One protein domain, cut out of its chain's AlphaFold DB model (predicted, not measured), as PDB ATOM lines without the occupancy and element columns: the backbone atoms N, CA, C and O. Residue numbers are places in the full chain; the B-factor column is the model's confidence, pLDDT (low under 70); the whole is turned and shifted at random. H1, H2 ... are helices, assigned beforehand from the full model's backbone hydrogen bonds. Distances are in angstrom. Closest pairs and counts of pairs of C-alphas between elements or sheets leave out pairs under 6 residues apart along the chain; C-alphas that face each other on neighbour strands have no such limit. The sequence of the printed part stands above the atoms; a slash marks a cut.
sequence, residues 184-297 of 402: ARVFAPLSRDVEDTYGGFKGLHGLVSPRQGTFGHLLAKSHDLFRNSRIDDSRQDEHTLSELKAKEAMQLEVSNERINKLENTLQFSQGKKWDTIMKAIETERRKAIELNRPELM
ATOM      1  N   ALA A 184      84.661  95.046 297.209       40.75
ATOM      2  CA  ALA A 184      84.738  96.481 297.024       40.75
ATOM      3  C   ALA A 184      85.573  96.647 295.766       40.75
ATOM      4  O   ALA A 184      86.797  96.706 295.859       40.75
ATOM      5  N   ARG A 185      84.987  96.683 294.567       30.97
ATOM      6  CA  ARG A 185      85.804  97.024 293.398       30.97
ATOM      7  C   ARG A 185      86.077  98.528 293.389       30.97
ATOM      8  O   ARG A 185      85.422  99.303 292.709       30.97
ATOM      9  N   VAL A 186      87.091  98.877 294.183       32.41
ATOM     10  CA  VAL A 186      87.965 100.044 294.066       32.41
ATOM     11  C   VAL A 186      87.264 101.376 294.317       32.41
ATOM     12  O   VAL A 186      86.833 102.029 293.380       32.41
ATOM     13  N   PHE A 187      87.227 101.831 295.576       32.53
ATOM     14  CA  PHE A 187      87.248 103.270 295.889       32.53
ATOM     15  C   PHE A 187      86.272 104.173 295.116       32.53
ATOM     16  O   PHE A 187      86.615 105.337 294.929       32.53
ATOM     17  N   ALA A 188      85.100 103.699 294.670       30.80
ATOM     18  CA  ALA A 188      84.237 104.525 293.835       30.80
ATOM     19  C   ALA A 188      83.985 105.841 294.587       30.80
ATOM     20  O   ALA A 188      83.438 105.806 295.699       30.80
ATOM     21  N   PRO A 189      84.464 106.987 294.065       32.09
ATOM     22  CA  PRO A 189      84.174 108.276 294.642       32.09
ATOM     23  C   PRO A 189      82.712 108.486 294.307       32.09
ATOM     24  O   PRO A 189      82.367 109.051 293.273       32.09
ATOM     25  N   LEU A 190      81.827 107.928 295.128       34.59
ATOM     26  CA  LEU A 190      80.435 108.276 295.014       34.59
ATOM     27  C   LEU A 190      80.427 109.807 295.202       34.59
ATOM     28  O   LEU A 190      81.125 110.368 296.052       34.59
ATOM     29  N   SER A 191      79.808 110.487 294.254       33.50
ATOM     30  CA  SER A 191      79.925 111.928 294.053       33.50
ATOM     31  C   SER A 191      79.748 112.738 295.351       33.50
ATOM     32  O   SER A 191      79.102 112.282 296.301       33.50
ATOM     33  N   ARG A 192      80.285 113.972 295.371       35.88
ATOM     34  CA  ARG A 192      80.021 114.974 296.425       35.88
ATOM     35  C   ARG A 192      78.534 115.179 296.705       35.88
ATOM     36  O   ARG A 192      78.198 115.595 297.798       35.88
ATOM     37  N   ASP A 193      77.674 114.790 295.785       38.78
ATOM     38  CA  ASP A 193      76.258 114.569 295.995       38.78
ATOM     39  C   ASP A 193      75.880 113.425 295.057       38.78
ATOM     40  O   ASP A 193      76.175 113.506 293.864       38.78
ATOM     41  N   VAL A 194      75.277 112.333 295.537       44.38
ATOM     42  CA  VAL A 194      74.648 111.382 294.606       44.38
ATOM     43  C   VAL A 194      73.546 112.169 293.912       44.38
ATOM     44  O   VAL A 194      72.489 112.395 294.501       44.38
ATOM     45  N   GLU A 195      73.829 112.662 292.708       48.53
ATOM     46  CA  GLU A 195      72.839 113.330 291.885       48.53
ATOM     47  C   GLU A 195      71.611 112.422 291.813       48.53
ATOM     48  O   GLU A 195      71.735 111.203 291.669       48.53
ATOM     49  N   ASP A 196      70.411 112.995 291.899       52.22
ATOM     50  CA  ASP A 196      69.155 112.243 291.778       52.22
ATOM     51  C   ASP A 196      68.910 111.737 290.331       52.22
ATOM     52  O   ASP A 196      67.780 111.455 289.935       52.22
ATOM     53  N   THR A 197      69.976 111.606 289.535       55.56
ATOM     54  CA  THR A 197      70.024 111.116 288.157       55.56
ATOM     55  C   THR A 197      70.563 109.687 288.123       55.56
ATOM     56  O   THR A 197      71.256 109.247 289.037       55.56
ATOM     57  N   TYR A 198      70.318 108.948 287.036       59.81
ATOM     58  CA  TYR A 198      70.900 107.611 286.862       59.81
ATOM     59  C   TYR A 198      72.440 107.598 286.971       59.81
ATOM     60  O   TYR A 198      73.005 106.625 287.465       59.81
ATOM     61  N   GLY A 199      73.119 108.693 286.605       60.00
ATOM     62  CA  GLY A 199      74.575 108.826 286.727       60.00
ATOM     63  C   GLY A 199      75.088 108.614 288.155       60.00
ATOM     64  O   GLY A 199      76.105 107.947 288.338       60.00
ATOM     65  N   GLY A 200      74.339 109.071 289.165       56.62
ATOM     66  CA  GLY A 200      74.655 108.845 290.580       56.62
ATOM     67  C   GLY A 200      74.481 107.392 291.051       56.62
ATOM     68  O   GLY A 200      75.009 107.026 292.098       56.62
ATOM     69  N   PHE A 201      73.770 106.558 290.283       57.97
ATOM     70  CA  PHE A 201      73.403 105.174 290.631       57.97
ATOM     71  C   PHE A 201      74.051 104.127 289.714       57.97
ATOM     72  O   PHE A 201      73.817 102.923 289.871       57.97
ATOM     73  N   LYS A 202      74.864 104.563 288.745       60.94
ATOM     74  CA  LYS A 202      75.540 103.675 287.799       60.94
ATOM     75  C   LYS A 202      76.435 102.685 288.555       60.94
ATOM     76  O   LYS A 202      77.237 103.077 289.396       60.94
ATOM     77  N   GLY A 203      76.278 101.394 288.262       60.38
ATOM     78  CA  GLY A 203      76.998 100.296 288.920       60.38
ATOM     79  C   GLY A 203      76.224  99.606 290.051       60.38
ATOM     80  O   GLY A 203      76.494  98.442 290.327       60.38
ATOM     81  N   LEU A 204      75.196 100.239 290.637       62.06
ATOM     82  CA  LEU A 204      74.369  99.589 291.669       62.06
ATOM     83  C   LEU A 204      73.512  98.443 291.118       62.06
ATOM     84  O   LEU A 204      73.138  97.551 291.870       62.06
ATOM     85  N   HIS A 205      73.235  98.449 289.812       62.75
ATOM     86  CA  HIS A 205      72.573  97.347 289.113       62.75
ATOM     87  C   HIS A 205      73.461  96.094 288.996       62.75
ATOM     88  O   HIS A 205      72.953  94.995 288.805       62.75
ATOM     89  N   GLY A 206      74.786  96.240 289.108       60.69
ATOM     90  CA  GLY A 206      75.745  95.132 289.037       60.69
ATOM     91  C   GLY A 206      75.921  94.383 290.359       60.69
ATOM     92  O   GLY A 206      76.744  93.477 290.435       60.69
ATOM     93  N   LEU A 207      75.187  94.765 291.409       61.72
ATOM     94  CA  LEU A 207      75.298  94.143 292.724       61.72
ATOM     95  C   LEU A 207      74.687  92.738 292.711       61.72
ATOM     96  O   LEU A 207      73.494  92.554 292.474       61.72
ATOM     97  N   VAL A 208      75.501  91.736 293.018       62.28
ATOM     98  CA  VAL A 208      75.083  90.339 293.148       62.28
ATOM     99  C   VAL A 208      74.161  90.169 294.359       62.28
ATOM    100  O   VAL A 208      74.273  90.836 295.388       62.28
ATOM    101  N   SER A 209      73.172  89.285 294.249       69.00
ATOM    102  CA  SER A 209      72.311  88.946 295.385       69.00
ATOM    103  C   SER A 209      73.074  88.145 296.438       69.00
ATOM    104  O   SER A 209      73.644  87.122 296.072       69.00
ATOM    105  N   PRO A 210      73.036  88.538 297.729       71.25
ATOM    106  CA  PRO A 210      73.599  87.718 298.794       71.25
ATOM    107  C   PRO A 210      73.016  86.305 298.771       71.25
ATOM    108  O   PRO A 210      71.835  86.108 298.437       71.25
ATOM    109  N   ARG A 211      73.840  85.329 299.156       71.31
ATOM    110  CA  ARG A 211      73.485  83.906 299.154       71.31
ATOM    111  C   ARG A 211      72.231  83.654 299.994       71.31
ATOM    112  O   ARG A 211      72.117  84.173 301.100       71.31
ATOM    113  N   GLN A 212      71.298  82.844 299.489       76.88
ATOM    114  CA  GLN A 212      70.109  82.437 300.248       76.88
ATOM    115  C   GLN A 212      70.486  81.845 301.616       76.88
ATOM    116  O   GLN A 212      71.496  81.156 301.741       76.88
ATOM    117  N   GLY A 213      69.672  82.130 302.635       71.62
ATOM    118  CA  GLY A 213      69.917  81.707 304.020       71.62
ATOM    119  C   GLY A 213      70.851  82.621 304.822       71.62
ATOM    120  O   GLY A 213      71.006  82.416 306.019       71.62
ATOM    121  N   THR A 214      71.451  83.645 304.206       71.94
ATOM    122  CA  THR A 214      72.293  84.626 304.913       71.94
ATOM    123  C   THR A 214      71.479  85.811 305.436       71.94
ATOM    124  O   THR A 214      70.437  86.172 304.883       71.94
ATOM    125  N   PHE A 215      71.993  86.495 306.463       73.06
ATOM    126  CA  PHE A 215      71.377  87.726 306.965       73.06
ATOM    127  C   PHE A 215      71.302  88.829 305.894       73.06
ATOM    128  O   PHE A 215      70.290  89.524 305.790       73.06
ATOM    129  N   GLY A 216      72.317  88.969 305.036       74.50
ATOM    130  CA  GLY A 216      72.247  89.929 303.934       74.50
ATOM    131  C   GLY A 216      71.227  89.568 302.873       74.50
ATOM    132  O   GLY A 216      70.668  90.479 302.268       74.50
ATOM    133  N   HIS A 217      70.910  88.286 302.678       76.75
ATOM    134  CA  HIS A 217      69.812  87.903 301.794       76.75
ATOM    135  C   HIS A 217      68.479  88.433 302.316       76.75
ATOM    136  O   HIS A 217      67.721  89.033 301.556       76.75
ATOM    137  N   LEU A 218      68.226  88.288 303.618       77.94
ATOM    138  CA  LEU A 218      67.023  88.806 304.272       77.94
ATOM    139  C   LEU A 218      66.932  90.335 304.169       77.94
ATOM    140  O   LEU A 218      65.878  90.875 303.818       77.94
ATOM    141  N   LEU A 219      68.043  91.040 304.410       77.19
ATOM    142  CA  LEU A 219      68.113  92.497 304.261       77.19
ATOM    143  C   LEU A 219      67.877  92.943 302.814       77.19
ATOM    144  O   LEU A 219      67.097  93.867 302.577       77.19
ATOM    145  N   ALA A 220      68.511  92.275 301.848       77.56
ATOM    146  CA  ALA A 220      68.352  92.568 300.428       77.56
ATOM    147  C   ALA A 220      66.916  92.328 299.960       77.56
ATOM    148  O   ALA A 220      66.342  93.191 299.305       77.56
ATOM    149  N   LYS A 221      66.297  91.217 300.368       82.19
ATOM    150  CA  LYS A 221      64.891  90.927 300.065       82.19
ATOM    151  C   LYS A 221      63.940  91.933 300.701       82.19
ATOM    152  O   LYS A 221      63.009  92.379 300.038       82.19
ATOM    153  N   SER A 222      64.193  92.332 301.946       82.88
ATOM    154  CA  SER A 222      63.398  93.365 302.621       82.88
ATOM    155  C   SER A 222      63.473  94.697 301.876       82.88
ATOM    156  O   SER A 222      62.456  95.363 301.683       82.88
ATOM    157  N   HIS A 223      64.669  95.072 301.413       80.75
ATOM    158  CA  HIS A 223      64.875  96.274 300.607       80.75
ATOM    159  C   HIS A 223      64.212  96.175 299.234       80.75
ATOM    160  O   HIS A 223      63.514  97.106 298.848       80.75
ATOM    161  N   ASP A 224      64.354  95.047 298.538       81.81
ATOM    162  CA  ASP A 224      63.729  94.820 297.234       81.81
ATOM    163  C   ASP A 224      62.199  94.943 297.325       81.81
ATOM    164  O   ASP A 224      61.591  95.638 296.509       81.81
ATOM    165  N   LEU A 225      61.578  94.332 298.342       87.88
ATOM    166  CA  LEU A 225      60.141  94.466 298.601       87.88
ATOM    167  C   LEU A 225      59.753  95.918 298.888       87.88
ATOM    168  O   LEU A 225      58.774  96.414 298.329       87.88
ATOM    169  N   PHE A 226      60.528  96.612 299.728       86.81
ATOM    170  CA  PHE A 226      60.286  98.019 300.039       86.81
ATOM    171  C   PHE A 226      60.374  98.895 298.788       86.81
ATOM    172  O   PHE A 226      59.450  99.653 298.507       86.81
ATOM    173  N   ARG A 227      61.446  98.759 298.003       86.06
ATOM    174  CA  ARG A 227      61.648  99.488 296.748       86.06
ATOM    175  C   ARG A 227      60.488  99.253 295.791       86.06
ATOM    176  O   ARG A 227      59.914 100.222 295.302       86.06
ATOM    177  N   ASN A 228      60.138  97.992 295.546       89.06
ATOM    178  CA  ASN A 228      59.089  97.632 294.595       89.06
ATOM    179  C   ASN A 228      57.730  98.188 295.038       89.06
ATOM    180  O   ASN A 228      57.085  98.877 294.259       89.06
ATOM    181  N   SER A 229      57.361  98.031 296.313       90.75
ATOM    182  CA  SER A 229      56.117  98.613 296.832       90.75
ATOM    183  C   SER A 229      56.086 100.138 296.711       90.75
ATOM    184  O   SER A 229      55.042 100.698 296.404       90.75
ATOM    185  N   ARG A 230      57.215 100.832 296.918       88.12
ATOM    186  CA  ARG A 230      57.284 102.291 296.734       88.12
ATOM    187  C   ARG A 230      57.178 102.698 295.264       88.12
ATOM    188  O   ARG A 230      56.598 103.744 294.987       88.12
ATOM    189  N   ILE A 231      57.741 101.912 294.346       90.81
ATOM    190  CA  ILE A 231      57.572 102.105 292.898       90.81
ATOM    191  C   ILE A 231      56.096 101.945 292.527       90.81
ATOM    192  O   ILE A 231      55.552 102.817 291.853       90.81
ATOM    193  N   ASP A 232      55.442 100.889 293.004       92.62
ATOM    194  CA  ASP A 232      54.036 100.609 292.703       92.62
ATOM    195  C   ASP A 232      53.111 101.698 293.265       92.62
ATOM    196  O   ASP A 232      52.293 102.239 292.521       92.62
ATOM    197  N   ASP A 233      53.313 102.107 294.525       90.88
ATOM    198  CA  ASP A 233      52.623 103.259 295.127       90.88
ATOM    199  C   ASP A 233      52.790 104.514 294.255       90.88
ATOM    200  O   ASP A 233      51.832 105.233 293.986       90.88
ATOM    201  N   SER A 234      54.017 104.777 293.789       92.50
ATOM    202  CA  SER A 234      54.313 105.958 292.980       92.50
ATOM    203  C   SER A 234      53.639 105.913 291.613       92.50
ATOM    204  O   SER A 234      53.170 106.945 291.145       92.50
ATOM    205  N   ARG A 235      53.588 104.746 290.966       94.44
ATOM    206  CA  ARG A 235      52.892 104.565 289.683       94.44
ATOM    207  C   ARG A 235      51.389 104.756 289.848       94.44
ATOM    208  O   ARG A 235      50.763 105.389 289.003       94.44
ATOM    209  N   GLN A 236      50.824 104.258 290.947       94.12
ATOM    210  CA  GLN A 236      49.417 104.463 291.271       94.12
ATOM    211  C   GLN A 236      49.111 105.946 291.521       94.12
ATOM    212  O   GLN A 236      48.133 106.464 290.984       94.12
ATOM    213  N   ASP A 237      49.958 106.640 292.285       93.12
ATOM    214  CA  ASP A 237      49.823 108.078 292.528       93.12
ATOM    215  C   ASP A 237      49.940 108.888 291.221       93.12
ATOM    216  O   ASP A 237      49.170 109.828 291.020       93.12
ATOM    217  N   GLU A 238      50.844 108.514 290.303       94.06
ATOM    218  CA  GLU A 238      50.958 109.128 288.970       94.06
ATOM    219  C   GLU A 238      49.710 108.895 288.114       94.06
ATOM    220  O   GLU A 238      49.207 109.838 287.500       94.06
ATOM    221  N   HIS A 239      49.175 107.671 288.109       95.50
ATOM    222  CA  HIS A 239      47.932 107.349 287.410       95.50
ATOM    223  C   HIS A 239      46.764 108.181 287.947       95.50
ATOM    224  O   HIS A 239      46.089 108.870 287.186       95.50
ATOM    225  N   THR A 240      46.571 108.185 289.270       94.75
ATOM    226  CA  THR A 240      45.504 108.961 289.918       94.75
ATOM    227  C   THR A 240      45.656 110.457 289.655       94.75
ATOM    228  O   THR A 240      44.665 111.137 289.393       94.75
ATOM    229  N   LEU A 241      46.880 110.993 289.686       94.88
ATOM    230  CA  LEU A 241      47.125 112.393 289.344       94.88
ATOM    231  C   LEU A 241      46.757 112.689 287.882       94.88
ATOM    232  O   LEU A 241      46.126 113.709 287.614       94.88
ATOM    233  N   SER A 242      47.113 111.802 286.948       94.81
ATOM    234  CA  SER A 242      46.761 111.943 285.530       94.81
ATOM    235  C   SER A 242      45.247 111.929 285.309       94.81
ATOM    236  O   SER A 242      44.733 112.753 284.557       94.81
ATOM    237  N   GLU A 243      44.518 111.033 285.980       95.31
ATOM    238  CA  GLU A 243      43.052 110.972 285.908       95.31
ATOM    239  C   GLU A 243      42.397 112.239 286.466       95.31
ATOM    240  O   GLU A 243      41.455 112.763 285.872       95.31
ATOM    241  N   LEU A 244      42.899 112.753 287.594       94.06
ATOM    242  CA  LEU A 244      42.394 113.991 288.189       94.06
ATOM    243  C   LEU A 244      42.654 115.197 287.281       94.06
ATOM    244  O   LEU A 244      41.736 115.977 287.057       94.06
ATOM    245  N   LYS A 245      43.851 115.313 286.694       92.81
ATOM    246  CA  LYS A 245      44.172 116.383 285.734       92.81
ATOM    247  C   LYS A 245      43.353 116.291 284.445       92.81
ATOM    248  O   LYS A 245      42.971 117.313 283.889       92.81
ATOM    249  N   ALA A 246      43.047 115.083 283.971       93.19
ATOM    250  CA  ALA A 246      42.165 114.901 282.819       93.19
ATOM    251  C   ALA A 246      40.727 115.351 283.129       93.19
ATOM    252  O   ALA A 246      40.114 116.041 282.319       93.19
ATOM    253  N   LYS A 247      40.207 115.014 284.319       93.81
ATOM    254  CA  LYS A 247      38.897 115.494 284.793       93.81
ATOM    255  C   LYS A 247      38.869 117.015 284.956       93.81
ATOM    256  O   LYS A 247      37.911 117.640 284.513       93.81
ATOM    257  N   GLU A 248      39.930 117.599 285.509       91.56
ATOM    258  CA  GLU A 248      40.110 119.053 285.618       91.56
ATOM    259  C   GLU A 248      40.068 119.733 284.242       91.56
ATOM    260  O   GLU A 248      39.330 120.695 284.043       91.56
ATOM    261  N   ALA A 249      40.788 119.186 283.254       92.00
ATOM    262  CA  ALA A 249      40.787 119.690 281.880       92.00
ATOM    263  C   ALA A 249      39.410 119.580 281.198       92.00
ATOM    264  O   ALA A 249      39.077 120.398 280.342       92.00
ATOM    265  N   MET A 250      38.597 118.598 281.598       93.94
ATOM    266  CA  MET A 250      37.197 118.443 281.181       93.94
ATOM    267  C   MET A 250      36.215 119.297 282.002       93.94
ATOM    268  O   MET A 250      35.007 119.140 281.842       93.94
ATOM    269  N   GLN A 251      36.706 120.185 282.874       88.44
ATOM    270  CA  GLN A 251      35.901 121.031 283.768       88.44
ATOM    271  C   GLN A 251      34.987 120.237 284.718       88.44
ATOM    272  O   GLN A 251      33.951 120.731 285.161       88.44
ATOM    273  N   LEU A 252      35.363 118.997 285.044       89.31
ATOM    274  CA  LEU A 252      34.683 118.190 286.053       89.31
ATOM    275  C   LEU A 252      35.188 118.557 287.452       89.31
ATOM    276  O   LEU A 252      36.352 118.916 287.634       89.31
ATOM    277  N   GLU A 253      34.319 118.426 288.455       88.88
ATOM    278  CA  GLU A 253      34.666 118.726 289.843       88.88
ATOM    279  C   GLU A 253      35.784 117.798 290.346       88.88
ATOM    280  O   GLU A 253      35.666 116.568 290.346       88.88
ATOM    281  N   VAL A 254      36.888 118.404 290.786       90.62
ATOM    282  CA  VAL A 254      38.051 117.717 291.349       90.62
ATOM    283  C   VAL A 254      38.566 118.454 292.579       90.62
ATOM    284  O   VAL A 254      38.444 119.670 292.714       90.62
ATOM    285  N   SER A 255      39.175 117.711 293.501       91.75
ATOM    286  CA  SER A 255      39.804 118.299 294.682       91.75
ATOM    287  C   SER A 255      41.208 118.810 294.345       91.75
ATOM    288  O   SER A 255      42.151 118.021 294.237       91.75
ATOM    289  N   ASN A 256      41.368 120.133 294.260       88.50
ATOM    290  CA  ASN A 256      42.681 120.777 294.093       88.50
ATOM    291  C   ASN A 256      43.640 120.437 295.243       88.50
ATOM    292  O   ASN A 256      44.835 120.253 295.031       88.50
ATOM    293  N   GLU A 257      43.121 120.275 296.464       90.81
ATOM    294  CA  GLU A 257      43.914 119.807 297.605       90.81
ATOM    295  C   GLU A 257      44.503 118.415 297.337       90.81
ATOM    296  O   GLU A 257      45.680 118.164 297.608       90.81
ATOM    297  N   ARG A 258      43.706 117.504 296.762       90.12
ATOM    298  CA  ARG A 258      44.166 116.155 296.426       90.12
ATOM    299  C   ARG A 258      45.228 116.172 295.330       90.12
ATOM    300  O   ARG A 258      46.208 115.439 295.466       90.12
ATOM    301  N   ILE A 259      45.049 116.995 294.297       90.31
ATOM    302  CA  ILE A 259      46.027 117.188 293.214       90.31
ATOM    303  C   ILE A 259      47.346 117.696 293.801       90.31
ATOM    304  O   ILE A 259      48.356 117.000 293.707       90.31
ATOM    305  N   ASN A 260      47.315 118.819 294.523       88.38
ATOM    306  CA  ASN A 260      48.500 119.422 295.141       88.38
ATOM    307  C   ASN A 260      49.213 118.445 296.088       88.38
ATOM    308  O   ASN A 260      50.442 118.379 296.144       88.38
ATOM    309  N   LYS A 261      48.454 117.646 296.846       87.81
ATOM    310  CA  LYS A 261      49.015 116.622 297.733       87.81
ATOM    311  C   LYS A 261      49.737 115.518 296.963       87.81
ATOM    312  O   LYS A 261      50.807 115.091 297.403       87.81
ATOM    313  N   LEU A 262      49.165 115.037 295.861       88.38
ATOM    314  CA  LEU A 262      49.788 114.019 295.013       88.38
ATOM    315  C   LEU A 262      51.031 114.571 294.314       88.38
ATOM    316  O   LEU A 262      52.068 113.916 294.341       88.38
ATOM    317  N   GLU A 263      50.972 115.791 293.784       88.62
ATOM    318  CA  GLU A 263      52.125 116.461 293.174       88.62
ATOM    319  C   GLU A 263      53.282 116.612 294.161       88.62
ATOM    320  O   GLU A 263      54.393 116.163 293.878       88.62
ATOM    321  N   ASN A 264      53.004 117.130 295.361       79.81
ATOM    322  CA  ASN A 264      53.997 117.236 296.430       79.81
ATOM    323  C   ASN A 264      54.550 115.861 296.836       79.81
ATOM    324  O   ASN A 264      55.748 115.707 297.070       79.81
ATOM    325  N   THR A 265      53.695 114.837 296.914       82.62
ATOM    326  CA  THR A 265      54.127 113.472 297.257       82.62
ATOM    327  C   THR A 265      55.064 112.908 296.190       82.62
ATOM    328  O   THR A 265      56.110 112.348 296.523       82.62
ATOM    329  N   LEU A 266      54.720 113.085 294.912       84.62
ATOM    330  CA  LEU A 266      55.487 112.594 293.772       84.62
ATOM    331  C   LEU A 266      56.803 113.350 293.580       84.62
ATOM    332  O   LEU A 266      57.799 112.721 293.227       84.62
ATOM    333  N   GLN A 267      56.838 114.656 293.858       79.12
ATOM    334  CA  GLN A 267      58.050 115.476 293.772       79.12
ATOM    335  C   GLN A 267      59.184 114.929 294.653       79.12
ATOM    336  O   GLN A 267      60.339 114.920 294.237       79.12
ATOM    337  N   PHE A 268      58.855 114.423 295.845       70.44
ATOM    338  CA  PHE A 268      59.829 113.882 296.803       70.44
ATOM    339  C   PHE A 268      59.771 112.348 296.925       70.44
ATOM    340  O   PHE A 268      60.307 111.766 297.877       70.44
ATOM    341  N   SER A 269      59.111 111.667 295.983       80.25
ATOM    342  CA  SER A 269      58.914 110.218 296.033       80.25
ATOM    343  C   SER A 269      60.198 109.462 295.683       80.25
ATOM    344  O   SER A 269      60.650 109.447 294.539       80.25
ATOM    345  N   GLN A 270      60.743 108.728 296.660       78.00
ATOM    346  CA  GLN A 270      61.791 107.727 296.401       78.00
ATOM    347  C   GLN A 270      61.331 106.658 295.398       78.00
ATOM    348  O   GLN A 270      62.131 106.197 294.592       78.00
ATOM    349  N   GLY A 271      60.040 106.306 295.407       84.50
ATOM    350  CA  GLY A 271      59.458 105.366 294.451       84.50
ATOM    351  C   GLY A 271      59.561 105.865 293.013       84.50
ATOM    352  O   GLY A 271      60.038 105.134 292.151       84.50
ATOM    353  N   LYS A 272      59.217 107.139 292.775       85.56
ATOM    354  CA  LYS A 272      59.335 107.786 291.459       85.56
ATOM    355  C   LYS A 272      60.779 107.824 290.973       85.56
ATOM    356  O   LYS A 272      61.069 107.512 289.815       85.56
ATOM    357  N   LYS A 273      61.695 108.185 291.878       82.12
ATOM    358  CA  LYS A 273      63.135 108.179 291.611       82.12
ATOM    359  C   LYS A 273      63.603 106.790 291.174       82.12
ATOM    360  O   LYS A 273      64.213 106.658 290.116       82.12
ATOM    361  N   TRP A 274      63.292 105.750 291.947       83.62
ATOM    362  CA  TRP A 274      63.690 104.383 291.610       83.62
ATOM    363  C   TRP A 274      63.031 103.875 290.326       83.62
ATOM    364  O   TRP A 274      63.713 103.236 289.531       83.62
ATOM    365  N   ASP A 275      61.762 104.198 290.066       88.88
ATOM    366  CA  ASP A 275      61.085 103.836 288.814       88.88
ATOM    367  C   ASP A 275      61.786 104.444 287.589       88.88
ATOM    368  O   ASP A 275      62.045 103.755 286.601       88.88
ATOM    369  N   THR A 276      62.181 105.716 287.685       85.81
ATOM    370  CA  THR A 276      62.934 106.417 286.633       85.81
ATOM    371  C   THR A 276      64.284 105.746 286.366       85.81
ATOM    372  O   THR A 276      64.640 105.494 285.216       85.81
ATOM    373  N   ILE A 277      65.020 105.404 287.426       80.44
ATOM    374  CA  ILE A 277      66.313 104.706 287.338       80.44
ATOM    375  C   ILE A 277      66.135 103.321 286.700       80.44
ATOM    376  O   ILE A 277      66.893 102.955 285.804       80.44
ATOM    377  N   MET A 278      65.114 102.561 287.105       83.56
ATOM    378  CA  MET A 278      64.829 101.237 286.541       83.56
ATOM    379  C   MET A 278      64.471 101.309 285.048       83.56
ATOM    380  O   MET A 278      64.940 100.480 284.268       83.56
ATOM    381  N   LYS A 279      63.710 102.326 284.618       87.62
ATOM    382  CA  LYS A 279      63.425 102.591 283.193       87.62
ATOM    383  C   LYS A 279      64.687 102.962 282.401       87.62
ATOM    384  O   LYS A 279      64.831 102.550 281.248       87.62
ATOM    385  N   ALA A 280      65.614 103.705 283.006       84.12
ATOM    386  CA  ALA A 280      66.900 104.025 282.387       84.12
ATOM    387  C   ALA A 280      67.766 102.767 282.194       84.12
ATOM    388  O   ALA A 280      68.265 102.545 281.093       84.12
ATOM    389  N   ILE A 281      67.854 101.903 283.214       82.06
ATOM    390  CA  ILE A 281      68.540 100.598 283.138       82.06
ATOM    391  C   ILE A 281      67.964  99.744 282.002       82.06
ATOM    392  O   ILE A 281      68.707  99.162 281.213       82.06
ATOM    393  N   GLU A 282      66.636  99.691 281.890       85.62
ATOM    394  CA  GLU A 282      65.952  98.970 280.815       85.62
ATOM    395  C   GLU A 282      66.305  99.527 279.428       85.62
ATOM    396  O   GLU A 282      66.553  98.773 278.489       85.62
ATOM    397  N   THR A 283      66.379 100.852 279.302       87.06
ATOM    398  CA  THR A 283      66.754 101.520 278.048       87.06
ATOM    399  C   THR A 283      68.205 101.224 277.662       87.06
ATOM    400  O   THR A 283      68.480 100.947 276.495       87.06
ATOM    401  N   GLU A 284      69.137 101.246 278.619       83.88
ATOM    402  CA  GLU A 284      70.536 100.872 278.371       83.88
ATOM    403  C   GLU A 284      70.667  99.413 277.937       83.88
ATOM    404  O   GLU A 284      71.404  99.123 276.992       83.88
ATOM    405  N   ARG A 285      69.899  98.506 278.556       84.88
ATOM    406  CA  ARG A 285      69.856  97.098 278.146       84.88
ATOM    407  C   ARG A 285      69.420  96.950 276.688       84.88
ATOM    408  O   ARG A 285      70.100  96.261 275.933       84.88
ATOM    409  N   ARG A 286      68.327  97.607 276.279       86.81
ATOM    410  CA  ARG A 286      67.841  97.554 274.886       86.81
ATOM    411  C   ARG A 286      68.887  98.062 273.899       86.81
ATOM    412  O   ARG A 286      69.170  97.380 272.924       86.81
ATOM    413  N   LYS A 287      69.535  99.189 274.204       87.56
ATOM    414  CA  LYS A 287      70.615  99.740 273.369       87.56
ATOM    415  C   LYS A 287      71.810  98.793 273.248       87.56
ATOM    416  O   LYS A 287      72.364  98.660 272.164       87.56
ATOM    417  N   ALA A 288      72.222  98.133 274.332       86.31
ATOM    418  CA  ALA A 288      73.325  97.170 274.285       86.31
ATOM    419  C   ALA A 288      73.004  95.970 273.374       86.31
ATOM    420  O   ALA A 288      73.880  95.512 272.641       86.31
ATOM    421  N   ILE A 289      71.746  95.509 273.385       87.88
ATOM    422  CA  ILE A 289      71.243  94.462 272.482       87.88
ATOM    423  C   ILE A 289      71.250  94.958 271.029       87.88
ATOM    424  O   ILE A 289      71.813  94.290 270.166       87.88
ATOM    425  N   GLU A 290      70.684  96.139 270.763       91.31
ATOM    426  CA  GLU A 290      70.636  96.750 269.423       91.31
ATOM    427  C   GLU A 290      72.033  96.958 268.819       91.31
ATOM    428  O   GLU A 290      72.230  96.770 267.622       91.31
ATOM    429  N   LEU A 291      73.016  97.317 269.649       91.44
ATOM    430  CA  LEU A 291      74.401  97.552 269.236       91.44
ATOM    431  C   LEU A 291      75.264  96.277 269.210       91.44
ATOM    432  O   LEU A 291      76.446  96.369 268.884       91.44
ATOM    433  N   ASN A 292      74.711  95.113 269.568       87.50
ATOM    434  CA  ASN A 292      75.437  93.846 269.716       87.50
ATOM    435  C   ASN A 292      76.696  93.965 270.604       87.50
ATOM    436  O   ASN A 292      77.770  93.465 270.265       87.50
ATOM    437  N   ARG A 293      76.565  94.667 271.740       84.88
ATOM    438  CA  ARG A 293      77.640  94.910 272.718       84.88
ATOM    439  C   ARG A 293      77.357  94.185 274.039       84.88
ATOM    440  O   ARG A 293      76.948  94.829 275.013       84.88
ATOM    441  N   PRO A 294      77.515  92.848 274.098       75.69
ATOM    442  CA  PRO A 294      77.184  92.052 275.283       75.69
ATOM    443  C   PRO A 294      77.994  92.447 276.526       75.69
ATOM    444  O   PRO A 294      77.516  92.281 277.644       75.69
ATOM    445  N   GLU A 295      79.180  93.030 276.359       75.75
ATOM    446  CA  GLU A 295      80.024  93.541 277.442       75.75
ATOM    447  C   GLU A 295      79.450  94.783 278.144       75.75
ATOM    448  O   GLU A 295      79.864  95.112 279.254       75.75
ATOM    449  N   LEU A 296      78.497  95.473 277.509       73.44
ATOM    450  CA  LEU A 296      77.767  96.606 278.086       73.44
ATOM    451  C   LEU A 296      76.367  96.214 278.580       73.44
ATOM    452  O   LEU A 296      75.624  97.067 279.070       73.44
ATOM    453  N   MET A 297      75.974  94.948 278.422       76.44
ATOM    454  CA  MET A 297      74.618  94.502 278.706       76.44
ATOM    455  C   MET A 297      74.387  94.348 280.211       76.44
ATOM    456  O   MET A 297      74.996  93.514 280.877       76.44
TER     457      MET A 297
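This is residues 184 to 297 of the 402 residues of an uncharacterized protein of Puccinia graminis f. sp. tritici (UniProt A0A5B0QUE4). One long helix, H2, makes the longest axis; the shorter H3 folds back over its second half as a helical hairpin, and H4 branches off from near the middle of H2, almost square to it. A loop-rich first part, residues 184 to 214 with the short H1, lies loosely beside the angle between H4 and the first half of H2. The printed part has 114 residues with four named helices, H1 to H4 in order, and no named strand: all helix. It is loose, with a radius of gyration of the C-alphas of 18.6 A and spans of 55 by 39 by 30 A.

Residues 184 to 197 hold no named element. H1 is residues 198 to 201, with C-alpha 198 at (70.900, 107.611, 286.862). H2, residues 215 to 249, is 50.9 A long and begins at C-alpha 215 (71.377, 87.726, 306.965). H3 is residues 256 to 267, 16.3 A. H4, residues 270 to 290, is 30.4 A long and ends at C-alpha 290 (70.636, 96.750, 269.423).

H1 and H4 only just touch, with 3 pairs of C-alphas within 8 A; the closest are those of Tyr 198 and Ile 277, 5.5 A apart. H1 is apart from H2 and H3. H2, with residues 234 to 245 alone, touches H3 in a hairpin, closest at the C-alphas of Leu 241 and Ile 259, 6.3 A; they run opposite ways at 37 degrees, a tilt only just steep. Residues 227 to 235 of H2 touch residues 270 to 275 of H4, about perpendicular at 82 degrees, closest at the C-alphas of Ile 231 and Gly 271, 4.1 A. H3 and H4 are close but not clearly touching. In H2, H3 and H4 every O i to N i+4 pair is within hydrogen-bond range; H1 is too short for one.

The C-alphas farthest apart, of Val 186 and Gln 251, are 57.1 A apart. The printed part has no cut. The link from H1 to H2 is long, H2 to H3 short, H3 to H4 tight. Mean pLDDT of the printed part is 77.3; residues 184 to 209 are under 70.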